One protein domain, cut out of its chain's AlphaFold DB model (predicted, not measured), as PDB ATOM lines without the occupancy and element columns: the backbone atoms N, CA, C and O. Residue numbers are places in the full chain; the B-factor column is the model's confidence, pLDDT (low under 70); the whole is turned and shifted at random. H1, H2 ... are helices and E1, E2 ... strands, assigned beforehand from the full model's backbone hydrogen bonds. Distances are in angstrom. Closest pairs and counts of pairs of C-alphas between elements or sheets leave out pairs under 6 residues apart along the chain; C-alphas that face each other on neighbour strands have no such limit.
ATOM      1  N   VAL A   2      -6.872 -49.304 -13.633       61.09
ATOM      2  CA  VAL A   2      -6.967 -47.989 -14.327       61.09
ATOM      3  C   VAL A   2      -5.656 -47.527 -14.990       61.09
ATOM      4  O   VAL A   2      -5.670 -46.986 -16.090       61.09
ATOM      5  N   PHE A   3      -4.507 -47.778 -14.354       63.53
ATOM      6  CA  PHE A   3      -3.198 -47.429 -14.922       63.53
ATOM      7  C   PHE A   3      -2.866 -48.237 -16.188       63.53
ATOM      8  O   PHE A   3      -2.337 -47.691 -17.150       63.53
ATOM      9  N   PHE A   4      -3.226 -49.525 -16.212       70.81
ATOM     10  CA  PHE A   4      -2.991 -50.397 -17.364       70.81
ATOM     11  C   PHE A   4      -3.855 -49.988 -18.561       70.81
ATOM     12  O   PHE A   4      -3.337 -49.896 -19.665       70.81
ATOM     13  N   THR A   5      -5.134 -49.665 -18.342       72.06
ATOM     14  CA  THR A   5      -6.040 -49.211 -19.413       72.06
ATOM     15  C   THR A   5      -5.651 -47.838 -19.959       72.06
ATOM     16  O   THR A   5      -5.793 -47.569 -21.148       72.06
ATOM     17  N   PHE A   6      -5.133 -46.960 -19.098       76.75
ATOM     18  CA  PHE A   6      -4.597 -45.668 -19.515       76.75
ATOM     19  C   PHE A   6      -3.324 -45.829 -20.358       76.75
ATOM     20  O   PHE A   6      -3.220 -45.253 -21.440       76.75
ATOM     21  N   PHE A   7      -2.380 -46.654 -19.896       82.50
ATOM     22  CA  PHE A   7      -1.138 -46.928 -20.617       82.50
ATOM     23  C   PHE A   7      -1.391 -47.628 -21.954       82.50
ATOM     24  O   PHE A   7      -0.846 -47.203 -22.970       82.50
ATOM     25  N   SER A   8      -2.250 -48.652 -21.981       82.56
ATOM     26  CA  SER A   8      -2.590 -49.357 -23.217       82.56
ATOM     27  C   SER A   8      -3.261 -48.421 -24.222       82.56
ATOM     28  O   SER A   8      -2.908 -48.443 -25.399       82.56
ATOM     29  N   GLY A   9      -4.123 -47.509 -23.761       83.56
ATOM     30  CA  GLY A   9      -4.734 -46.498 -24.620       83.56
ATOM     31  C   GLY A   9      -3.753 -45.489 -25.211       83.56
ATOM     32  O   GLY A   9      -3.922 -45.108 -26.373       83.56
ATOM     33  N   ILE A  10      -2.722 -45.079 -24.471       87.81
ATOM     34  CA  ILE A  10      -1.632 -44.253 -25.017       87.81
ATOM     35  C   ILE A  10      -0.812 -45.064 -26.019       87.81
ATOM     36  O   ILE A  10      -0.560 -44.601 -27.130       87.81
ATOM     37  N   PHE A  11      -0.433 -46.286 -25.652       90.44
ATOM     38  CA  PHE A  11       0.398 -47.149 -26.482       90.44
ATOM     39  C   PHE A  11      -0.258 -47.449 -27.838       90.44
ATOM     40  O   PHE A  11       0.385 -47.287 -28.872       90.44
ATOM     41  N   THR A  12      -1.555 -47.776 -27.872       90.94
ATOM     42  CA  THR A  12      -2.295 -47.980 -29.129       90.94
ATOM     43  C   THR A  12      -2.283 -46.733 -30.022       90.94
ATOM     44  O   THR A  12      -2.096 -46.849 -31.231       90.94
ATOM     45  N   ARG A  13      -2.421 -45.531 -29.447       92.12
ATOM     46  CA  ARG A  13      -2.381 -44.266 -30.206       92.12
ATOM     47  C   ARG A  13      -0.996 -43.992 -30.783       92.12
ATOM     48  O   ARG A  13      -0.893 -43.601 -31.940       92.12
ATOM     49  N   VAL A  14       0.060 -44.251 -30.013       93.62
ATOM     50  CA  VAL A  14       1.446 -44.150 -30.498       93.62
ATOM     51  C   VAL A  14       1.683 -45.122 -31.654       93.62
ATOM     52  O   VAL A  14       2.234 -44.714 -32.670       93.62
ATOM     53  N   MET A  15       1.210 -46.368 -31.553       95.12
ATOM     54  CA  MET A  15       1.315 -47.346 -32.643       95.12
ATOM     55  C   MET A  15       0.616 -46.865 -33.923       95.12
ATOM     56  O   MET A  15       1.209 -46.935 -34.999       95.12
ATOM     57  N   PHE A  16      -0.605 -46.327 -33.814       96.06
ATOM     58  CA  PHE A  16      -1.335 -45.754 -34.954       96.06
ATOM     59  C   PHE A  16      -0.620 -44.546 -35.564       96.06
ATOM     60  O   PHE A  16      -0.552 -44.430 -36.785       96.06
ATOM     61  N   LEU A  17      -0.061 -43.663 -34.734       96.56
ATOM     62  CA  LEU A  17       0.694 -42.503 -35.206       96.56
ATOM     63  C   LEU A  17       1.969 -42.922 -35.931       96.56
ATOM     64  O   LEU A  17       2.211 -42.456 -37.038       96.56
ATOM     65  N   VAL A  18       2.766 -43.814 -35.339       96.62
ATOM     66  CA  VAL A  18       4.022 -44.283 -35.940       96.62
ATOM     67  C   VAL A  18       3.747 -44.976 -37.266       96.62
ATOM     68  O   VAL A  18       4.343 -44.612 -38.276       96.62
ATOM     69  N   HIS A  19       2.821 -45.937 -37.290       97.25
ATOM     70  CA  HIS A  19       2.482 -46.633 -38.529       97.25
ATOM     71  C   HIS A  19       1.902 -45.684 -39.575       97.25
ATOM     72  O   HIS A  19       2.360 -45.702 -40.712       97.25
ATOM     73  N   GLY A  20       0.998 -44.784 -39.184       97.00
ATOM     74  CA  GLY A  20       0.425 -43.793 -40.085       97.00
ATOM     75  C   GLY A  20       1.464 -42.841 -40.685       97.00
ATOM     76  O   GLY A  20       1.451 -42.623 -41.894       97.00
ATOM     77  N   VAL A  21       2.401 -42.317 -39.882       97.19
ATOM     78  CA  VAL A  21       3.502 -41.466 -40.374       97.19
ATOM     79  C   VAL A  21       4.385 -42.242 -41.346       97.19
ATOM     80  O   VAL A  21       4.687 -41.735 -42.424       97.19
ATOM     81  N   VAL A  22       4.774 -43.474 -41.001       96.19
ATOM     82  CA  VAL A  22       5.612 -44.312 -41.873       96.19
ATOM     83  C   VAL A  22       4.877 -44.648 -43.173       96.19
ATOM     84  O   VAL A  22       5.472 -44.553 -44.240       96.19
ATOM     85  N   SER A  23       3.582 -44.963 -43.123       96.44
ATOM     86  CA  SER A  23       2.756 -45.206 -44.309       96.44
ATOM     87  C   SER A  23       2.701 -43.997 -45.244       96.44
ATOM     88  O   SER A  23       2.906 -44.156 -46.447       96.44
ATOM     89  N   VAL A  24       2.477 -42.788 -44.715       96.69
ATOM     90  CA  VAL A  24       2.490 -41.561 -45.532       96.69
ATOM     91  C   VAL A  24       3.884 -41.309 -46.105       96.69
ATOM     92  O   VAL A  24       4.011 -41.035 -47.296       96.69
ATOM     93  N   TYR A  25       4.932 -41.471 -45.297       95.38
ATOM     94  CA  TYR A  25       6.314 -41.299 -45.739       95.38
ATOM     95  C   TYR A  25       6.689 -42.258 -46.879       95.38
ATOM     96  O   TYR A  25       7.257 -41.828 -47.881       95.38
ATOM     97  N   LEU A  26       6.323 -43.541 -46.775       93.38
ATOM     98  CA  LEU A  26       6.568 -44.533 -47.827       93.38
ATOM     99  C   LEU A  26       5.840 -44.182 -49.132       93.38
ATOM    100  O   LEU A  26       6.397 -44.364 -50.212       93.38
ATOM    101  N   VAL A  27       4.617 -43.652 -49.050       93.44
ATOM    102  CA  VAL A  27       3.849 -43.211 -50.227       93.44
ATOM    103  C   VAL A  27       4.480 -41.983 -50.879       93.44
ATOM    104  O   VAL A  27       4.610 -41.950 -52.101       93.44
ATOM    105  N   VAL A  28       4.904 -40.997 -50.083       93.81
ATOM    106  CA  VAL A  28       5.618 -39.808 -50.575       93.81
ATOM    107  C   VAL A  28       6.915 -40.221 -51.276       93.81
ATOM    108  O   VAL A  28       7.177 -39.764 -52.387       93.81
ATOM    109  N   LEU A  29       7.684 -41.141 -50.682       91.00
ATOM    110  CA  LEU A  29       8.904 -41.685 -51.283       91.00
ATOM    111  C   LEU A  29       8.613 -42.362 -52.630       91.00
ATOM    112  O   LEU A  29       9.266 -42.051 -53.624       91.00
ATOM    113  N   TYR A  30       7.604 -43.237 -52.679       89.12
ATOM    114  CA  TYR A  30       7.205 -43.930 -53.907       89.12
ATOM    115  C   TYR A  30       6.738 -42.958 -55.002       89.12
ATOM    116  O   TYR A  30       6.946 -43.188 -56.191       89.12
ATOM    117  N   LYS A  31       6.147 -41.824 -54.614       91.12
ATOM    118  CA  LYS A  31       5.728 -40.747 -55.518       91.12
ATOM    119  C   LYS A  31       6.829 -39.726 -55.816       91.12
ATOM    120  O   LYS A  31       6.523 -38.576 -56.111       91.12
ATOM    121  N   ASN A  32       8.096 -40.140 -55.791       88.31
ATOM    122  CA  ASN A  32       9.254 -39.288 -56.086       88.31
ATOM    123  C   ASN A  32       9.330 -38.034 -55.199       88.31
ATOM    124  O   ASN A  32       9.709 -36.959 -55.659       88.31
ATOM    125  N   ASN A  33       8.974 -38.181 -53.924       89.62
ATOM    126  CA  ASN A  33       8.994 -37.113 -52.928       89.62
ATOM    127  C   ASN A  33       8.066 -35.926 -53.261       89.62
ATOM    128  O   ASN A  33       8.340 -34.787 -52.877       89.62
ATOM    129  N   ASP A  34       6.966 -36.186 -53.974       91.25
ATOM    130  CA  ASP A  34       5.959 -35.171 -54.278       91.25
ATOM    131  C   ASP A  34       5.285 -34.670 -52.991       91.25
ATOM    132  O   ASP A  34       4.653 -35.418 -52.235       91.25
ATOM    133  N   THR A  35       5.426 -33.366 -52.757       92.44
ATOM    134  CA  THR A  35       4.956 -32.696 -51.545       92.44
ATOM    135  C   THR A  35       3.439 -32.703 -51.380       92.44
ATOM    136  O   THR A  35       2.965 -32.544 -50.254       92.44
ATOM    137  N   ILE A  36       2.666 -32.919 -52.453       94.12
ATOM    138  CA  ILE A  36       1.203 -32.893 -52.370       94.12
ATOM    139  C   ILE A  36       0.684 -33.940 -51.378       94.12
ATOM    140  O   ILE A  36      -0.194 -33.639 -50.576       94.12
ATOM    141  N   TYR A  37       1.272 -35.141 -51.348       93.12
ATOM    142  CA  TYR A  37       0.770 -36.278 -50.568       93.12
ATOM    143  C   TYR A  37       0.926 -36.127 -49.046       93.12
ATOM    144  O   TYR A  37       0.322 -36.896 -48.298       93.12
ATOM    145  N   TRP A  38       1.635 -35.101 -48.564       94.31
ATOM    146  CA  TRP A  38       1.670 -34.771 -47.135       94.31
ATOM    147  C   TRP A  38       0.304 -34.358 -46.573       94.31
ATOM    148  O   TRP A  38       0.106 -34.447 -45.361       94.31
ATOM    149  N   TRP A  39      -0.670 -33.987 -47.419       94.81
ATOM    150  CA  TRP A  39      -2.046 -33.721 -46.971       94.81
ATOM    151  C   TRP A  39      -2.647 -34.911 -46.203       94.81
ATOM    152  O   TRP A  39      -3.464 -34.707 -45.303       94.81
ATOM    153  N   LEU A  40      -2.201 -36.142 -46.491       94.75
ATOM    154  CA  LEU A  40      -2.624 -37.364 -45.804       94.75
ATOM    155  C   LEU A  40      -2.381 -37.301 -44.288       94.75
ATOM    156  O   LEU A  40      -3.163 -37.856 -43.517       94.75
ATOM    157  N   CYS A  41      -1.371 -36.552 -43.829       95.00
ATOM    158  CA  CYS A  41      -1.102 -36.344 -42.404       95.00
ATOM    159  C   CYS A  41      -2.214 -35.586 -41.660       95.00
ATOM    160  O   CYS A  41      -2.207 -35.569 -40.429       95.00
ATOM    161  N   THR A  42      -3.190 -35.000 -42.361       94.88
ATOM    162  CA  THR A  42      -4.344 -34.329 -41.738       94.88
ATOM    163  C   THR A  42      -5.092 -35.263 -40.782       94.88
ATOM    164  O   THR A  42      -5.440 -34.856 -39.674       94.88
ATOM    165  N   GLY A  43      -5.282 -36.536 -41.151       94.44
ATOM    166  CA  GLY A  43      -5.924 -37.519 -40.271       94.44
ATOM    167  C   GLY A  43      -5.115 -37.800 -38.998       94.44
ATOM    168  O   GLY A  43      -5.692 -37.921 -37.919       94.44
ATOM    169  N   LEU A  44      -3.780 -37.804 -39.085       95.50
ATOM    170  CA  LEU A  44      -2.884 -37.973 -37.932       95.50
ATOM    171  C   LEU A  44      -2.906 -36.765 -37.002       95.50
ATOM    172  O   LEU A  44      -2.878 -36.918 -35.782       95.50
ATOM    173  N   PHE A  45      -2.993 -35.561 -37.562       95.62
ATOM    174  CA  PHE A  45      -3.155 -34.352 -36.765       95.62
ATOM    175  C   PHE A  45      -4.479 -34.371 -35.987       95.62
ATOM    176  O   PHE A  45      -4.496 -34.129 -34.780       95.62
ATOM    177  N   LEU A  46      -5.580 -34.756 -36.640       95.88
ATOM    178  CA  LEU A  46      -6.862 -34.954 -35.961       95.88
ATOM    179  C   LEU A  46      -6.787 -36.070 -34.911       95.88
ATOM    180  O   LEU A  46      -7.369 -35.929 -33.837       95.88
ATOM    181  N   LEU A  47      -6.043 -37.149 -35.179       94.81
ATOM    182  CA  LEU A  47      -5.805 -38.225 -34.215       94.81
ATOM    183  C   LEU A  47      -5.062 -37.719 -32.972       94.81
ATOM    184  O   LEU A  47      -5.394 -38.139 -31.867       94.81
ATOM    185  N   LEU A  48      -4.099 -36.804 -33.115       94.56
ATOM    186  CA  LEU A  48      -3.423 -36.171 -31.975       94.56
ATOM    187  C   LEU A  48      -4.391 -35.324 -31.140       94.56
ATOM    188  O   LEU A  48      -4.377 -35.417 -29.912       94.56
ATOM    189  N   ILE A  49      -5.259 -34.546 -31.793       94.44
ATOM    190  CA  ILE A  49      -6.287 -33.744 -31.113       94.44
ATOM    191  C   ILE A  49      -7.273 -34.650 -30.366       94.44
ATOM    192  O   ILE A  49      -7.545 -34.426 -29.186       94.44
ATOM    193  N   GLU A  50      -7.781 -35.696 -31.020       93.25
ATOM    194  CA  GLU A  50      -8.672 -36.678 -30.395       93.25
ATOM    195  C   GLU A  50      -7.984 -37.393 -29.231       93.25
ATOM    196  O   GLU A  50      -8.581 -37.557 -28.169       93.25
ATOM    197  N   SER A  51      -6.710 -37.752 -29.394       90.19
ATOM    198  CA  SER A  51      -5.911 -38.387 -28.347       90.19
ATOM    199  C   SER A  51      -5.796 -37.484 -27.126       90.19
ATOM    200  O   SER A  51      -6.047 -37.931 -26.007       90.19
ATOM    201  N   PHE A  52      -5.491 -36.200 -27.332       89.69
ATOM    202  CA  PHE A  52      -5.455 -35.212 -26.260       89.69
ATOM    203  C   PHE A  52      -6.822 -35.080 -25.576       89.69
ATOM    204  O   PHE A  52      -6.912 -35.163 -24.350       89.69
ATOM    205  N   TYR A  53      -7.898 -34.961 -26.357       89.62
ATOM    206  CA  TYR A  53      -9.264 -34.862 -25.847       89.62
ATOM    207  C   TYR A  53      -9.652 -36.079 -24.987       89.62
ATOM    208  O   TYR A  53     -10.119 -35.937 -23.853       89.62
ATOM    209  N   THR A  54      -9.418 -37.292 -25.480       84.94
ATOM    210  CA  THR A  54      -9.816 -38.526 -24.791       84.94
ATOM    211  C   THR A  54      -8.968 -38.794 -23.541       84.94
ATOM    212  O   THR A  54      -9.497 -39.241 -22.518       84.94
ATOM    213  N   ILE A  55      -7.673 -38.472 -23.569       82.38
ATOM    214  CA  ILE A  55      -6.767 -38.656 -22.426       82.38
ATOM    215  C   ILE A  55      -7.039 -37.613 -21.336       82.38
ATOM    216  O   ILE A  55      -7.231 -37.983 -20.176       82.38
ATOM    217  N   VAL A  56      -7.088 -36.326 -21.692       83.75
ATOM    218  CA  VAL A  56      -7.150 -35.221 -20.721       83.75
ATOM    219  C   VAL A  56      -8.570 -34.993 -20.215       83.75
ATOM    220  O   VAL A  56      -8.793 -34.928 -19.006       83.75
ATOM    221  N   ILE A  57      -9.547 -34.901 -21.119       82.94
ATOM    222  CA  ILE A  57     -10.917 -34.504 -20.759       82.94
ATOM    223  C   ILE A  57     -11.724 -35.721 -20.319       82.94
ATOM    224  O   ILE A  57     -12.381 -35.703 -19.278       82.94
ATOM    225  N   ARG A  58     -11.643 -36.819 -21.078       78.75
ATOM    226  CA  ARG A  58     -12.410 -38.038 -20.776       78.75
ATOM    227  C   ARG A  58     -11.711 -38.988 -19.806       78.75
ATOM    228  O   ARG A  58     -12.267 -40.043 -19.499       78.75
ATOM    229  N   LYS A  59     -10.520 -38.629 -19.310       76.31
ATOM    230  CA  LYS A  59      -9.720 -39.435 -18.371       76.31
ATOM    231  C   LYS A  59      -9.507 -40.874 -18.867       76.31
ATOM    232  O   LYS A  59      -9.591 -41.823 -18.090       76.31
ATOM    233  N   GLY A  60      -9.304 -41.043 -20.176       66.81
ATOM    234  CA  GLY A  60      -9.095 -42.346 -20.814       66.81
ATOM    235  C   GLY A  60     -10.364 -43.172 -21.066       66.81
ATOM    236  O   GLY A  60     -10.256 -44.309 -21.520       66.81
ATOM    237  N   LYS A  61     -11.569 -42.642 -20.804       68.62
ATOM    238  CA  LYS A  61     -12.826 -43.327 -21.153       68.62
ATOM    239  C   LYS A  61     -13.154 -43.143 -22.632       68.62
ATOM    240  O   LYS A  61     -13.494 -42.038 -23.055       68.62
ATOM    241  N   GLU A  62     -13.148 -44.225 -23.401       70.25
ATOM    242  CA  GLU A  62     -13.521 -44.192 -24.819       70.25
ATOM    243  C   GLU A  62     -15.036 -44.047 -25.064       70.25
ATOM    244  O   GLU A  62     -15.865 -44.179 -24.161       70.25
ATOM    245  N   TYR A  63     -15.406 -43.742 -26.311       76.88
ATOM    246  CA  TYR A  63     -16.794 -43.607 -26.764       76.88
ATOM    247  C   TYR A  63     -17.497 -44.962 -26.845       76.88
ATOM    248  O   TYR A  63     -16.938 -45.908 -27.377       76.88
ATOM    249  N   LYS A  64     -18.750 -45.055 -26.385       73.81
ATOM    250  CA  LYS A  64     -19.464 -46.335 -26.231       73.81
ATOM    251  C   LYS A  64     -19.685 -47.107 -27.541       73.81
ATOM    252  O   LYS A  64     -19.425 -48.302 -27.561       73.81
ATOM    253  N   TYR A  65     -20.095 -46.430 -28.612       79.12
ATOM    254  CA  TYR A  65     -20.501 -47.071 -29.877       79.12
ATOM    255  C   TYR A  65     -19.556 -46.821 -31.047       79.12
ATOM    256  O   TYR A  65     -19.599 -47.527 -32.046       79.12
ATOM    257  N   PHE A  66     -18.698 -45.817 -30.921       87.81
ATOM    258  CA  PHE A  66     -17.789 -45.393 -31.971       87.81
ATOM    259  C   PHE A  66     -16.359 -45.438 -31.441       87.81
ATOM    260  O   PHE A  66     -16.133 -45.236 -30.245       87.81
ATOM    261  N   TRP A  67     -15.396 -45.717 -32.306       88.88
ATOM    262  CA  TRP A  67     -13.976 -45.740 -31.977       88.88
ATOM    263  C   TRP A  67     -13.234 -44.674 -32.798       88.88
ATOM    264  O   TRP A  67     -12.674 -44.979 -33.854       88.88
ATOM    265  N   PRO A  68     -13.227 -43.408 -32.325       90.31
ATOM    266  CA  PRO A  68     -12.720 -42.276 -33.099       90.31
ATOM    267  C   PRO A  68     -11.256 -42.414 -33.503       90.31
ATOM    268  O   PRO A  68     -10.902 -42.083 -34.630       90.31
ATOM    269  N   SER A  69     -10.404 -42.929 -32.613       90.94
ATOM    270  CA  SER A  69      -8.977 -43.074 -32.900       90.94
ATOM    271  C   SER A  69      -8.719 -44.038 -34.059       90.94
ATOM    272  O   SER A  69      -7.869 -43.764 -34.900       90.94
ATOM    273  N   SER A  70      -9.480 -45.135 -34.144       92.50
ATOM    274  CA  SER A  70      -9.408 -46.072 -35.273       92.50
ATOM    275  C   SER A  70      -9.912 -45.427 -36.567       92.50
ATOM    276  O   SER A  70      -9.260 -45.536 -37.602       92.50
ATOM    277  N   PHE A  71     -11.015 -44.671 -36.504       95.25
ATOM    278  CA  PHE A  71     -11.536 -43.941 -37.662       95.25
ATOM    279  C   PHE A  71     -10.532 -42.921 -38.221       95.25
ATOM    280  O   PHE A  71     -10.271 -42.917 -39.420       95.25
ATOM    281  N   LEU A  72      -9.931 -42.087 -37.368       96.06
ATOM    282  CA  LEU A  72      -8.965 -41.061 -37.788       96.06
ATOM    283  C   LEU A  72      -7.654 -41.667 -38.309       96.06
ATOM    284  O   LEU A  72      -7.068 -41.168 -39.272       96.06
ATOM    285  N   TYR A  73      -7.222 -42.779 -37.713       96.38
ATOM    286  CA  TYR A  73      -6.116 -43.580 -38.228       96.38
ATOM    287  C   TYR A  73      -6.426 -44.130 -39.632       96.38
ATOM    288  O   TYR A  73      -5.634 -43.945 -40.558       96.38
ATOM    289  N   MET A  74      -7.612 -44.710 -39.835       95.88
ATOM    290  CA  MET A  74      -8.055 -45.193 -41.148       95.88
ATOM    291  C   MET A  74      -8.204 -44.080 -42.183       95.88
ATOM    292  O   MET A  74      -7.837 -44.282 -43.338       95.88
ATOM    293  N   LEU A  75      -8.653 -42.890 -41.773       95.88
ATOM    294  CA  LEU A  75      -8.725 -41.706 -42.631       95.88
ATOM    295  C   LEU A  75      -7.347 -41.282 -43.169       95.88
ATOM    296  O   LEU A  75      -7.272 -40.603 -44.186       95.88
ATOM    297  N   THR A  76      -6.259 -41.700 -42.517       96.62
ATOM    298  CA  THR A  76      -4.888 -41.517 -43.016       96.62
ATOM    299  C   THR A  76      -4.446 -42.703 -43.873       96.62
ATOM    300  O   THR A  76      -4.008 -42.533 -45.011       96.62
ATOM    301  N   VAL A  77      -4.535 -43.919 -43.326       97.38
ATOM    302  CA  VAL A  77      -3.900 -45.102 -43.927       97.38
ATOM    303  C   VAL A  77      -4.661 -45.614 -45.146       97.38
ATOM    304  O   VAL A  77      -4.026 -46.028 -46.109       97.38
ATOM    305  N   ILE A  78      -5.996 -45.557 -45.168       96.62
ATOM    306  CA  ILE A  78      -6.763 -46.014 -46.336       96.62
ATOM    307  C   ILE A  78      -6.468 -45.135 -47.562       96.62
ATOM    308  O   ILE A  78      -6.116 -45.698 -48.598       96.62
ATOM    309  N   PRO A  79      -6.506 -43.790 -47.492       96.56
ATOM    310  CA  PRO A  79      -6.095 -42.971 -48.630       96.56
ATOM    311  C   PRO A  79      -4.625 -43.182 -49.032       96.56
ATOM    312  O   PRO A  79      -4.318 -43.183 -50.222       96.56
ATOM    313  N   ALA A  80      -3.725 -43.449 -48.079       96.06
ATOM    314  CA  ALA A  80      -2.346 -43.841 -48.381       96.06
ATOM    315  C   ALA A  80      -2.279 -45.160 -49.187       96.06
ATOM    316  O   ALA A  80      -1.563 -45.235 -50.187       96.06
ATOM    317  N   ILE A  81      -3.079 -46.169 -48.815       95.25
ATOM    318  CA  ILE A  81      -3.235 -47.423 -49.574       95.25
ATOM    319  C   ILE A  81      -3.764 -47.128 -50.977       95.25
ATOM    320  O   ILE A  81      -3.185 -47.605 -51.944       95.25
ATOM    321  N   TRP A  82      -4.805 -46.303 -51.116       96.38
ATOM    322  CA  TRP A  82      -5.345 -45.918 -52.424       96.38
ATOM    323  C   TRP A  82      -4.288 -45.303 -53.336       96.38
ATOM    324  O   TRP A  82      -4.188 -45.682 -54.500       96.38
ATOM    325  N   VAL A  83      -3.484 -44.372 -52.819       95.31
ATOM    326  CA  VAL A  83      -2.420 -43.742 -53.610       95.31
ATOM    327  C   VAL A  83      -1.394 -44.779 -54.067       95.31
ATOM    328  O   VAL A  83      -1.008 -44.755 -55.237       95.31
ATOM    329  N   ALA A  84      -0.973 -45.691 -53.185       93.06
ATOM    330  CA  ALA A  84      -0.033 -46.756 -53.532       93.06
ATOM    331  C   ALA A  84      -0.620 -47.725 -54.578       93.06
ATOM    332  O   ALA A  84       0.025 -48.017 -55.581       93.06
ATOM    333  N   GLU A  85      -1.865 -48.161 -54.391       91.56
ATOM    334  CA  GLU A  85      -2.565 -49.097 -55.279       91.56
ATOM    335  C   GLU A  85      -2.806 -48.513 -56.670       91.56
ATOM    336  O   GLU A  85      -2.501 -49.138 -57.685       91.56
ATOM    337  N   LEU A  86      -3.300 -47.275 -56.736       91.88
ATOM    338  CA  LEU A  86      -3.534 -46.597 -58.008       91.88
ATOM    339  C   LEU A  86      -2.229 -46.286 -58.740       91.88
ATOM    340  O   LEU A  86      -2.195 -46.270 -59.967       91.88
ATOM    341  N   ALA A  87      -1.143 -46.036 -58.014       90.31
ATOM    342  CA  ALA A  87       0.167 -45.837 -58.614       90.31
ATOM    343  C   ALA A  87       0.709 -47.122 -59.254       90.31
ATOM    344  O   ALA A  87       1.120 -47.075 -60.414       90.31
ATOM    345  N   ILE A  88       0.599 -48.256 -58.556       87.56
ATOM    346  CA  ILE A  88       0.931 -49.584 -59.091       87.56
ATOM    347  C   ILE A  88       0.056 -49.900 -60.311       87.56
ATOM    348  O   ILE A  88       0.555 -50.368 -61.334       87.56
ATOM    349  N   LEU A  89      -1.247 -49.614 -60.244       88.00
ATOM    350  CA  LEU A  89      -2.163 -49.796 -61.370       88.00
ATOM    351  C   LEU A  89      -1.759 -48.946 -62.582       88.00
ATOM    352  O   LEU A  89      -1.696 -49.454 -63.700       88.00
ATOM    353  N   ASN A  90      -1.442 -47.667 -62.374       88.88
ATOM    354  CA  ASN A  90      -0.998 -46.781 -63.449       88.88
ATOM    355  C   ASN A  90       0.292 -47.283 -64.109       88.88
ATOM    356  O   ASN A  90       0.462 -47.133 -65.316       88.88
ATOM    357  N   GLU A  91       1.193 -47.892 -63.341       85.19
ATOM    358  CA  GLU A  91       2.400 -48.516 -63.875       85.19
ATOM    359  C   GLU A  91       2.084 -49.766 -64.706       85.19
ATOM    360  O   GLU A  91       2.575 -49.892 -65.829       85.19
ATOM    361  N   LYS A  92       1.184 -50.637 -64.229       84.56
ATOM    362  CA  LYS A  92       0.691 -51.790 -65.004       84.56
ATOM    363  C   LYS A  92       0.035 -51.354 -66.315       84.56
ATOM    364  O   LYS A  92       0.284 -51.964 -67.351       84.56
ATOM    365  N   LEU A  93      -0.745 -50.272 -66.308       85.62
ATOM    366  CA  LEU A  93      -1.407 -49.745 -67.507       85.62
ATOM    367  C   LEU A  93      -0.418 -49.266 -68.581       85.62
ATOM    368  O   LEU A  93      -0.726 -49.373 -69.768       85.62
ATOM    369  N   LYS A  94       0.789 -48.814 -68.205       84.31
ATOM    370  CA  LYS A  94       1.841 -48.451 -69.178       84.31
ATOM    371  C   LYS A  94       2.313 -49.644 -70.015       84.31
ATOM    372  O   LYS A  94       2.726 -49.444 -71.152       84.31
ATOM    373  N   SER A  95       2.219 -50.869 -69.489       76.44
ATOM    374  CA  SER A  95       2.543 -52.104 -70.229       76.44
ATOM    375  C   SER A  95       1.482 -52.495 -71.277       76.44
ATOM    376  O   SER A  95       1.692 -53.417 -72.066       76.44
ATOM    377  N   GLY A  96       0.354 -51.776 -71.313       70.44
ATOM    378  CA  GLY A  96      -0.787 -52.036 -72.183       70.44
ATOM    379  C   GLY A  96      -1.827 -52.976 -71.549       70.44
ATOM    380  O   GLY A  96      -1.487 -53.848 -70.747       70.44
ATOM    381  N   PRO A  97      -3.114 -52.855 -71.933       65.38
ATOM    382  CA  PRO A  97      -4.227 -53.552 -71.277       65.38
ATOM    383  C   PRO A  97      -4.188 -55.081 -71.423       65.38
ATOM    384  O   PRO A  97      -4.824 -55.775 -70.640       65.38
ATOM    385  N   LYS A  98      -3.452 -55.613 -72.411       67.31
ATOM    386  CA  LYS A  98      -3.360 -57.059 -72.679       67.31
ATOM    387  C   LYS A  98      -2.283 -57.781 -71.870       67.31
ATOM    388  O   LYS A  98      -2.443 -58.963 -71.602       67.31
ATOM    389  N   ASN A  99      -1.196 -57.090 -71.525       71.75
ATOM    390  CA  ASN A  99      -0.063 -57.694 -70.824       71.75
ATOM    391  C   ASN A  99      -0.072 -57.376 -69.324       71.75
ATOM    392  O   ASN A  99       0.613 -58.084 -68.600       71.75
ATOM    393  N   CYS A 100      -0.803 -56.334 -68.885       75.81
ATOM    394  CA  CYS A 100      -1.089 -55.932 -67.493       75.81
ATOM    395  C   CYS A 100      -0.026 -56.341 -66.453       75.81
ATOM    396  O   CYS A 100      -0.320 -56.909 -65.399       75.81
ATOM    397  N   THR A 101       1.241 -56.064 -66.747       76.31
ATOM    398  CA  THR A 101       2.387 -56.535 -65.965       76.31
ATOM    399  C   THR A 101       3.183 -55.344 -65.466       76.31
ATOM    400  O   THR A 101       3.292 -54.311 -66.126       76.31
ATOM    401  N   LEU A 102       3.737 -55.474 -64.260       72.69
ATOM    402  CA  LEU A 102       4.672 -54.482 -63.743       72.69
ATOM    403  C   LEU A 102       5.957 -54.553 -64.566       72.69
ATOM    404  O   LEU A 102       6.628 -55.586 -64.594       72.69
ATOM    405  N   THR A 103       6.306 -53.444 -65.209       60.84
ATOM    406  CA  THR A 103       7.554 -53.278 -65.964       60.84
ATOM    407  C   THR A 103       8.691 -52.904 -65.012       60.84
ATOM    408  O   THR A 103       9.367 -51.902 -65.187       60.84
ATOM    409  N   ALA A 104       8.897 -53.699 -63.960       55.94
ATOM    410  CA  ALA A 104       9.965 -53.438 -63.002       55.94
ATOM    411  C   ALA A 104      11.285 -54.059 -63.487       55.94
ATOM    412  O   ALA A 104      11.386 -55.284 -63.615       55.94
ATOM    413  N   GLU A 105      12.304 -53.219 -63.703       49.78
ATOM    414  CA  GLU A 105      13.701 -53.656 -63.747       49.78
ATOM    415  C   GLU A 105      14.045 -54.425 -62.461       49.78
ATOM    416  O   GLU A 105      13.666 -54.050 -61.348       49.78
ATOM    417  N   GLN A 106      14.732 -55.554 -62.621       47.84
ATOM    418  CA  GLN A 106      15.051 -56.488 -61.547       47.84
ATOM    419  C   GLN A 106      16.163 -55.952 -60.629       47.84
ATOM    420  O   GLN A 106      17.304 -56.391 -60.725       47.84
ATOM    421  N   ASN A 107      15.843 -55.049 -59.701       47.28
ATOM    422  CA  ASN A 107      16.757 -54.724 -58.603       47.28
ATOM    423  C   ASN A 107      16.443 -55.600 -57.383       47.28
ATOM    424  O   ASN A 107      15.456 -55.412 -56.672       47.28
ATOM    425  N   TYR A 108      17.281 -56.617 -57.182       49.47
ATOM    426  CA  TYR A 108      17.293 -57.441 -55.979       49.47
ATOM    427  C   TYR A 108      18.264 -56.826 -54.971       49.47
ATOM    428  O   TYR A 108      19.472 -57.031 -55.092       49.47
ATOM    429  N   ASP A 109      17.757 -56.137 -53.949       48.16
ATOM    430  CA  ASP A 109      18.596 -55.752 -52.815       48.16
ATOM    431  C   ASP A 109      18.732 -56.925 -51.836       48.16
ATOM    432  O   ASP A 109      17.766 -57.427 -51.251       48.16
ATOM    433  N   LYS A 110      19.969 -57.402 -51.673       46.16
ATOM    434  CA  LYS A 110      20.318 -58.430 -50.689       46.16
ATOM    435  C   LYS A 110      20.403 -57.787 -49.307       46.16
ATOM    436  O   LYS A 110      21.447 -57.258 -48.932       46.16
ATOM    437  N   PHE A 111      19.350 -57.910 -48.507       41.28
ATOM    438  CA  PHE A 111      19.431 -57.592 -47.083       41.28
ATOM    439  C   PHE A 111      20.024 -58.784 -46.313       41.28
ATOM    440  O   PHE A 111      19.357 -59.792 -46.083       41.28
ATOM    441  N   GLY A 112      21.307 -58.700 -45.947       47.56
ATOM    442  CA  GLY A 112      21.923 -59.611 -44.969       47.56
ATOM    443  C   GLY A 112      22.024 -61.092 -45.366       47.56
ATOM    444  O   GLY A 112      22.037 -61.951 -44.491       47.56
ATOM    445  N   GLY A 113      22.083 -61.422 -46.660       43.31
ATOM    446  CA  GLY A 113      22.466 -62.757 -47.154       43.31
ATOM    447  C   GLY A 113      21.462 -63.904 -46.959       43.31
ATOM    448  O   GLY A 113      21.664 -64.952 -47.565       43.31
ATOM    449  N   LEU A 114      20.384 -63.723 -46.186       38.84
ATOM    450  CA  LEU A 114      19.450 -64.811 -45.848       38.84
ATOM    451  C   LEU A 114      18.024 -64.622 -46.397       38.84
ATOM    452  O   LEU A 114      17.274 -65.591 -46.473       38.84
ATOM    453  N   ILE A 115      17.641 -63.410 -46.820       41.09
ATOM    454  CA  ILE A 115      16.310 -63.135 -47.383       41.09
ATOM    455  C   ILE A 115      16.460 -62.283 -48.649       41.09
ATOM    456  O   ILE A 115      16.920 -61.144 -48.598       41.09
ATOM    457  N   THR A 116      16.052 -62.816 -49.801       38.56
ATOM    458  CA  THR A 116      15.904 -62.037 -51.039       38.56
ATOM    459  C   THR A 116      14.540 -61.355 -51.040       38.56
ATOM    460  O   THR A 116      13.546 -61.949 -51.455       38.56
ATOM    461  N   VAL A 117      14.473 -60.115 -50.549       45.84
ATOM    462  CA  VAL A 117      13.254 -59.299 -50.622       45.84
ATOM    463  C   VAL A 117      13.288 -58.476 -51.906       45.84
ATOM    464  O   VAL A 117      14.115 -57.581 -52.057       45.84
ATOM    465  N   ARG A 118      12.364 -58.755 -52.830       49.09
ATOM    466  CA  ARG A 118      12.081 -57.887 -53.981       49.09
ATOM    467  C   ARG A 118      11.515 -56.561 -53.457       49.09
ATOM    468  O   ARG A 118      10.329 -56.472 -53.156       49.09
ATOM    469  N   THR A 119      12.370 -55.561 -53.276       52.75
ATOM    470  CA  THR A 119      12.028 -54.247 -52.710       52.75
ATOM    471  C   THR A 119      11.698 -53.267 -53.828       52.75
ATOM    472  O   THR A 119      12.380 -52.278 -54.062       52.75
ATOM    473  N   ASP A 120      10.601 -53.540 -54.530       68.69
ATOM    474  CA  ASP A 120       9.927 -52.482 -55.274       68.69
ATOM    475  C   ASP A 120       9.300 -51.520 -54.250       68.69
ATOM    476  O   ASP A 120       8.461 -51.921 -53.434       68.69
ATOM    477  N   SER A 121       9.758 -50.265 -54.248       72.88
ATOM    478  CA  SER A 121       9.314 -49.215 -53.320       72.88
ATOM    479  C   SER A 121       7.784 -49.059 -53.278       72.88
ATOM    480  O   SER A 121       7.226 -48.817 -52.203       72.88
ATOM    481  N   GLY A 122       7.095 -49.308 -54.400       76.38
ATOM    482  CA  GLY A 122       5.634 -49.294 -54.471       76.38
ATOM    483  C   GLY A 122       4.985 -50.451 -53.718       76.38
ATOM    484  O   GLY A 122       4.077 -50.244 -52.908       76.38
ATOM    485  N   GLN A 123       5.494 -51.673 -53.907       82.88
ATOM    486  CA  GLN A 123       4.995 -52.855 -53.197       82.88
ATOM    487  C   GLN A 123       5.253 -52.778 -51.693       82.88
ATOM    488  O   GLN A 123       4.431 -53.255 -50.909       82.88
ATOM    489  N   LEU A 124       6.372 -52.175 -51.276       87.12
ATOM    490  CA  LEU A 124       6.654 -51.944 -49.862       87.12
ATOM    491  C   LEU A 124       5.609 -51.007 -49.244       87.12
ATOM    492  O   LEU A 124       5.006 -51.367 -48.234       87.12
ATOM    493  N   ALA A 125       5.353 -49.850 -49.864       90.38
ATOM    494  CA  ALA A 125       4.369 -48.880 -49.381       90.38
ATOM    495  C   ALA A 125       2.955 -49.482 -49.296       90.38
ATOM    496  O   ALA A 125       2.269 -49.334 -48.279       90.38
ATOM    497  N   GLN A 126       2.549 -50.219 -50.334       90.00
ATOM    498  CA  GLN A 126       1.264 -50.913 -50.415       90.00
ATOM    499  C   GLN A 126       1.127 -51.984 -49.320       90.00
ATOM    500  O   GLN A 126       0.182 -51.945 -48.531       90.00
ATOM    501  N   LYS A 127       2.074 -52.932 -49.235       90.62
ATOM    502  CA  LYS A 127       2.010 -54.061 -48.291       90.62
ATOM    503  C   LYS A 127       2.146 -53.605 -46.843       90.62
ATOM    504  O   LYS A 127       1.380 -54.072 -46.004       90.62
ATOM    505  N   PHE A 128       3.063 -52.680 -46.551       93.31
ATOM    506  CA  PHE A 128       3.247 -52.132 -45.205       93.31
ATOM    507  C   PHE A 128       1.978 -51.433 -44.707       93.31
ATOM    508  O   PHE A 128       1.543 -51.658 -43.576       93.31
ATOM    509  N   SER A 129       1.351 -50.628 -45.569       95.00
ATOM    510  CA  SER A 129       0.127 -49.910 -45.215       95.00
ATOM    511  C   SER A 129      -1.063 -50.861 -45.079       95.00
ATOM    512  O   SER A 129      -1.756 -50.813 -44.066       95.00
ATOM    513  N   LYS A 130      -1.262 -51.784 -46.033       93.12
ATOM    514  CA  LYS A 130      -2.389 -52.733 -46.045       93.12
ATOM    515  C   LYS A 130      -2.329 -53.748 -44.897       93.12
ATOM    516  O   LYS A 130      -3.302 -53.900 -44.161       93.12
ATOM    517  N   LEU A 131      -1.195 -54.430 -44.714       91.69
ATOM    518  CA  LEU A 131      -1.040 -55.434 -43.653       91.69
ATOM    519  C   LEU A 131      -0.974 -54.785 -42.270       91.69
ATOM    520  O   LEU A 131      -1.567 -55.294 -41.318       91.69
ATOM    521  N   GLY A 132      -0.285 -53.648 -42.157       93.69
ATOM    522  CA  GLY A 132      -0.199 -52.926 -40.895       93.69
ATOM    523  C   GLY A 132      -1.543 -52.344 -40.454       93.69
ATOM    524  O   GLY A 132      -1.853 -52.410 -39.268       93.69
ATOM    525  N   LEU A 133      -2.391 -51.885 -41.386       95.44
ATOM    526  CA  LEU A 133      -3.774 -51.490 -41.094       95.44
ATOM    527  C   LEU A 133      -4.539 -52.608 -40.373       95.44
ATOM    528  O   LEU A 133      -5.078 -52.386 -39.289       95.44
ATOM    529  N   ILE A 134      -4.533 -53.816 -40.941       93.12
ATOM    530  CA  ILE A 134      -5.236 -54.980 -40.384       93.12
ATOM    531  C   ILE A 134      -4.694 -55.346 -39.008       93.12
ATOM    532  O   ILE A 134      -5.448 -55.434 -38.036       93.12
ATOM    533  N   LEU A 135      -3.376 -55.535 -38.922       93.12
ATOM    534  CA  LEU A 135      -2.727 -55.986 -37.699       93.12
ATOM    535  C   LEU A 135      -2.963 -54.992 -36.562       93.12
ATOM    536  O   LEU A 135      -3.312 -55.396 -35.454       93.12
ATOM    537  N   LEU A 136      -2.819 -53.692 -36.827       94.56
ATOM    538  CA  LEU A 136      -2.967 -52.671 -35.796       94.56
ATOM    539  C   LEU A 136      -4.418 -52.461 -35.369       94.56
ATOM    540  O   LEU A 136      -4.638 -52.186 -34.194       94.56
ATOM    541  N   ILE A 137      -5.408 -52.657 -36.241       92.19
ATOM    542  CA  ILE A 137      -6.817 -52.656 -35.815       92.19
ATOM    543  C   ILE A 137      -7.086 -53.812 -34.842       92.19
ATOM    544  O   ILE A 137      -7.673 -53.590 -33.780       92.19
ATOM    545  N   ILE A 138      -6.617 -55.024 -35.155       90.94
ATOM    546  CA  ILE A 138      -6.802 -56.209 -34.300       90.94
ATOM    547  C   ILE A 138      -6.068 -56.029 -32.965       90.94
ATOM    548  O   ILE A 138      -6.656 -56.203 -31.896       90.94
ATOM    549  N   VAL A 139      -4.797 -55.618 -33.005       90.56
ATOM    550  CA  VAL A 139      -3.987 -55.363 -31.802       90.56
ATOM    551  C   VAL A 139      -4.556 -54.202 -30.990       90.56
ATOM    552  O   VAL A 139      -4.630 -54.284 -29.767       90.56
ATOM    553  N   GLY A 140      -5.018 -53.138 -31.643       89.12
ATOM    554  CA  GLY A 140      -5.678 -52.021 -30.979       89.12
ATOM    555  C   GLY A 140      -6.931 -52.475 -30.238       89.12
ATOM    556  O   GLY A 140      -7.132 -52.088 -29.088       89.12
ATOM    557  N   ARG A 141      -7.722 -53.374 -30.838       85.88
ATOM    558  CA  ARG A 141      -8.895 -53.958 -30.183       85.88
ATOM    559  C   ARG A 141      -8.530 -54.855 -29.002       85.88
ATOM    560  O   ARG A 141      -9.250 -54.869 -28.007       85.88
ATOM    561  N   TRP A 142      -7.410 -55.564 -29.091       87.06
ATOM    562  CA  TRP A 142      -6.906 -56.410 -28.011       87.06
ATOM    563  C   TRP A 142      -6.409 -55.599 -26.810       87.06
ATOM    564  O   TRP A 142      -6.696 -55.950 -25.667       87.06
ATOM    565  N   LEU A 143      -5.692 -54.504 -27.066       83.25
ATOM    566  CA  LEU A 143      -5.090 -53.645 -26.041       83.25
ATOM    567  C   LEU A 143      -6.097 -52.729 -25.336       83.25
ATOM    568  O   LEU A 143      -5.828 -52.251 -24.229       83.25
ATOM    569  N   LEU A 144      -7.255 -52.497 -25.954       74.81
ATOM    570  CA  LEU A 144      -8.345 -51.672 -25.433       74.81
ATOM    571  C   LEU A 144      -9.593 -52.516 -25.093       74.81
ATOM    572  O   LEU A 144     -10.665 -52.285 -25.666       74.81
ATOM    573  N   PRO A 145      -9.510 -53.491 -24.162       58.28
ATOM    574  CA  PRO A 145     -10.692 -54.222 -23.725       58.28
ATOM    575  C   PRO A 145     -11.636 -53.267 -22.980       58.28
ATOM    576  O   PRO A 145     -11.225 -52.517 -22.092       58.28
TER     577      PRO A 145
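What this domain is: This is residues 2 to 145 of the 398 residues of an uncharacterized protein of Pocillopora damicornis (UniProt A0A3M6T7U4). Four long helices, H1 to H4, lie side by side in an up-and-down bundle, each running against the one before it, with H3 shifted lengthwise past the others. Between H3 and H4 a long loop swings out to one side near one end of the bundle, with the tiny strands E1 and E2 far out on it. The printed part has 144 residues, with four named helices and two named strands in the order H1, H2, H3, E1, E2, H4, and is mostly helix. It is loose, with a radius of gyration of the C-alphas of 18.1 A, and spans 56 by 36 by 26 A.

How they stand to each other: Start with H1, residues 2 to 30, and H2, residues 35 to 57, a helical hairpin at a shallow tilt of 6 degrees; their closest C-alphas, Val 28 and Tyr 37, are 6.0 A apart. H3, residues 68 to 94, makes a helical hairpin with H2, touching it with residues 68 to 80 alone; the closest C-alphas are Gly 43 and Thr 76, 5.0 A. H4, residues 121 to 143, has a kink of 27 degrees near residue 135 and touches H1, closest at C-alphas Leu 26 and Ala 125, 5.1 A. H2 and H4 are apart. E1, residues 109 to 111, and E2, residues 115 to 117, meet only at a point, where C-alphas 110 and 116 face each other at 5.7 A. Every O i to N i+4 pair is within hydrogen-bond range in H1 and H4, against 13 of 19 in H2 and 22 of 23 in H3.

Where its parts are: Find C-alpha 2 at (-6.967, -47.989, -14.327); from there H1 runs 42.2 A. H2 covers 34.7 A and H3 39.4 A. H4 runs 31.2 A to C-alpha 143 at (-5.090, -53.645, -26.041).

The domain as a whole: The printed part has no cut. The H3 to E1 link, 14 residues, is long. Residues 103 to 120 are among those with pLDDT under 70.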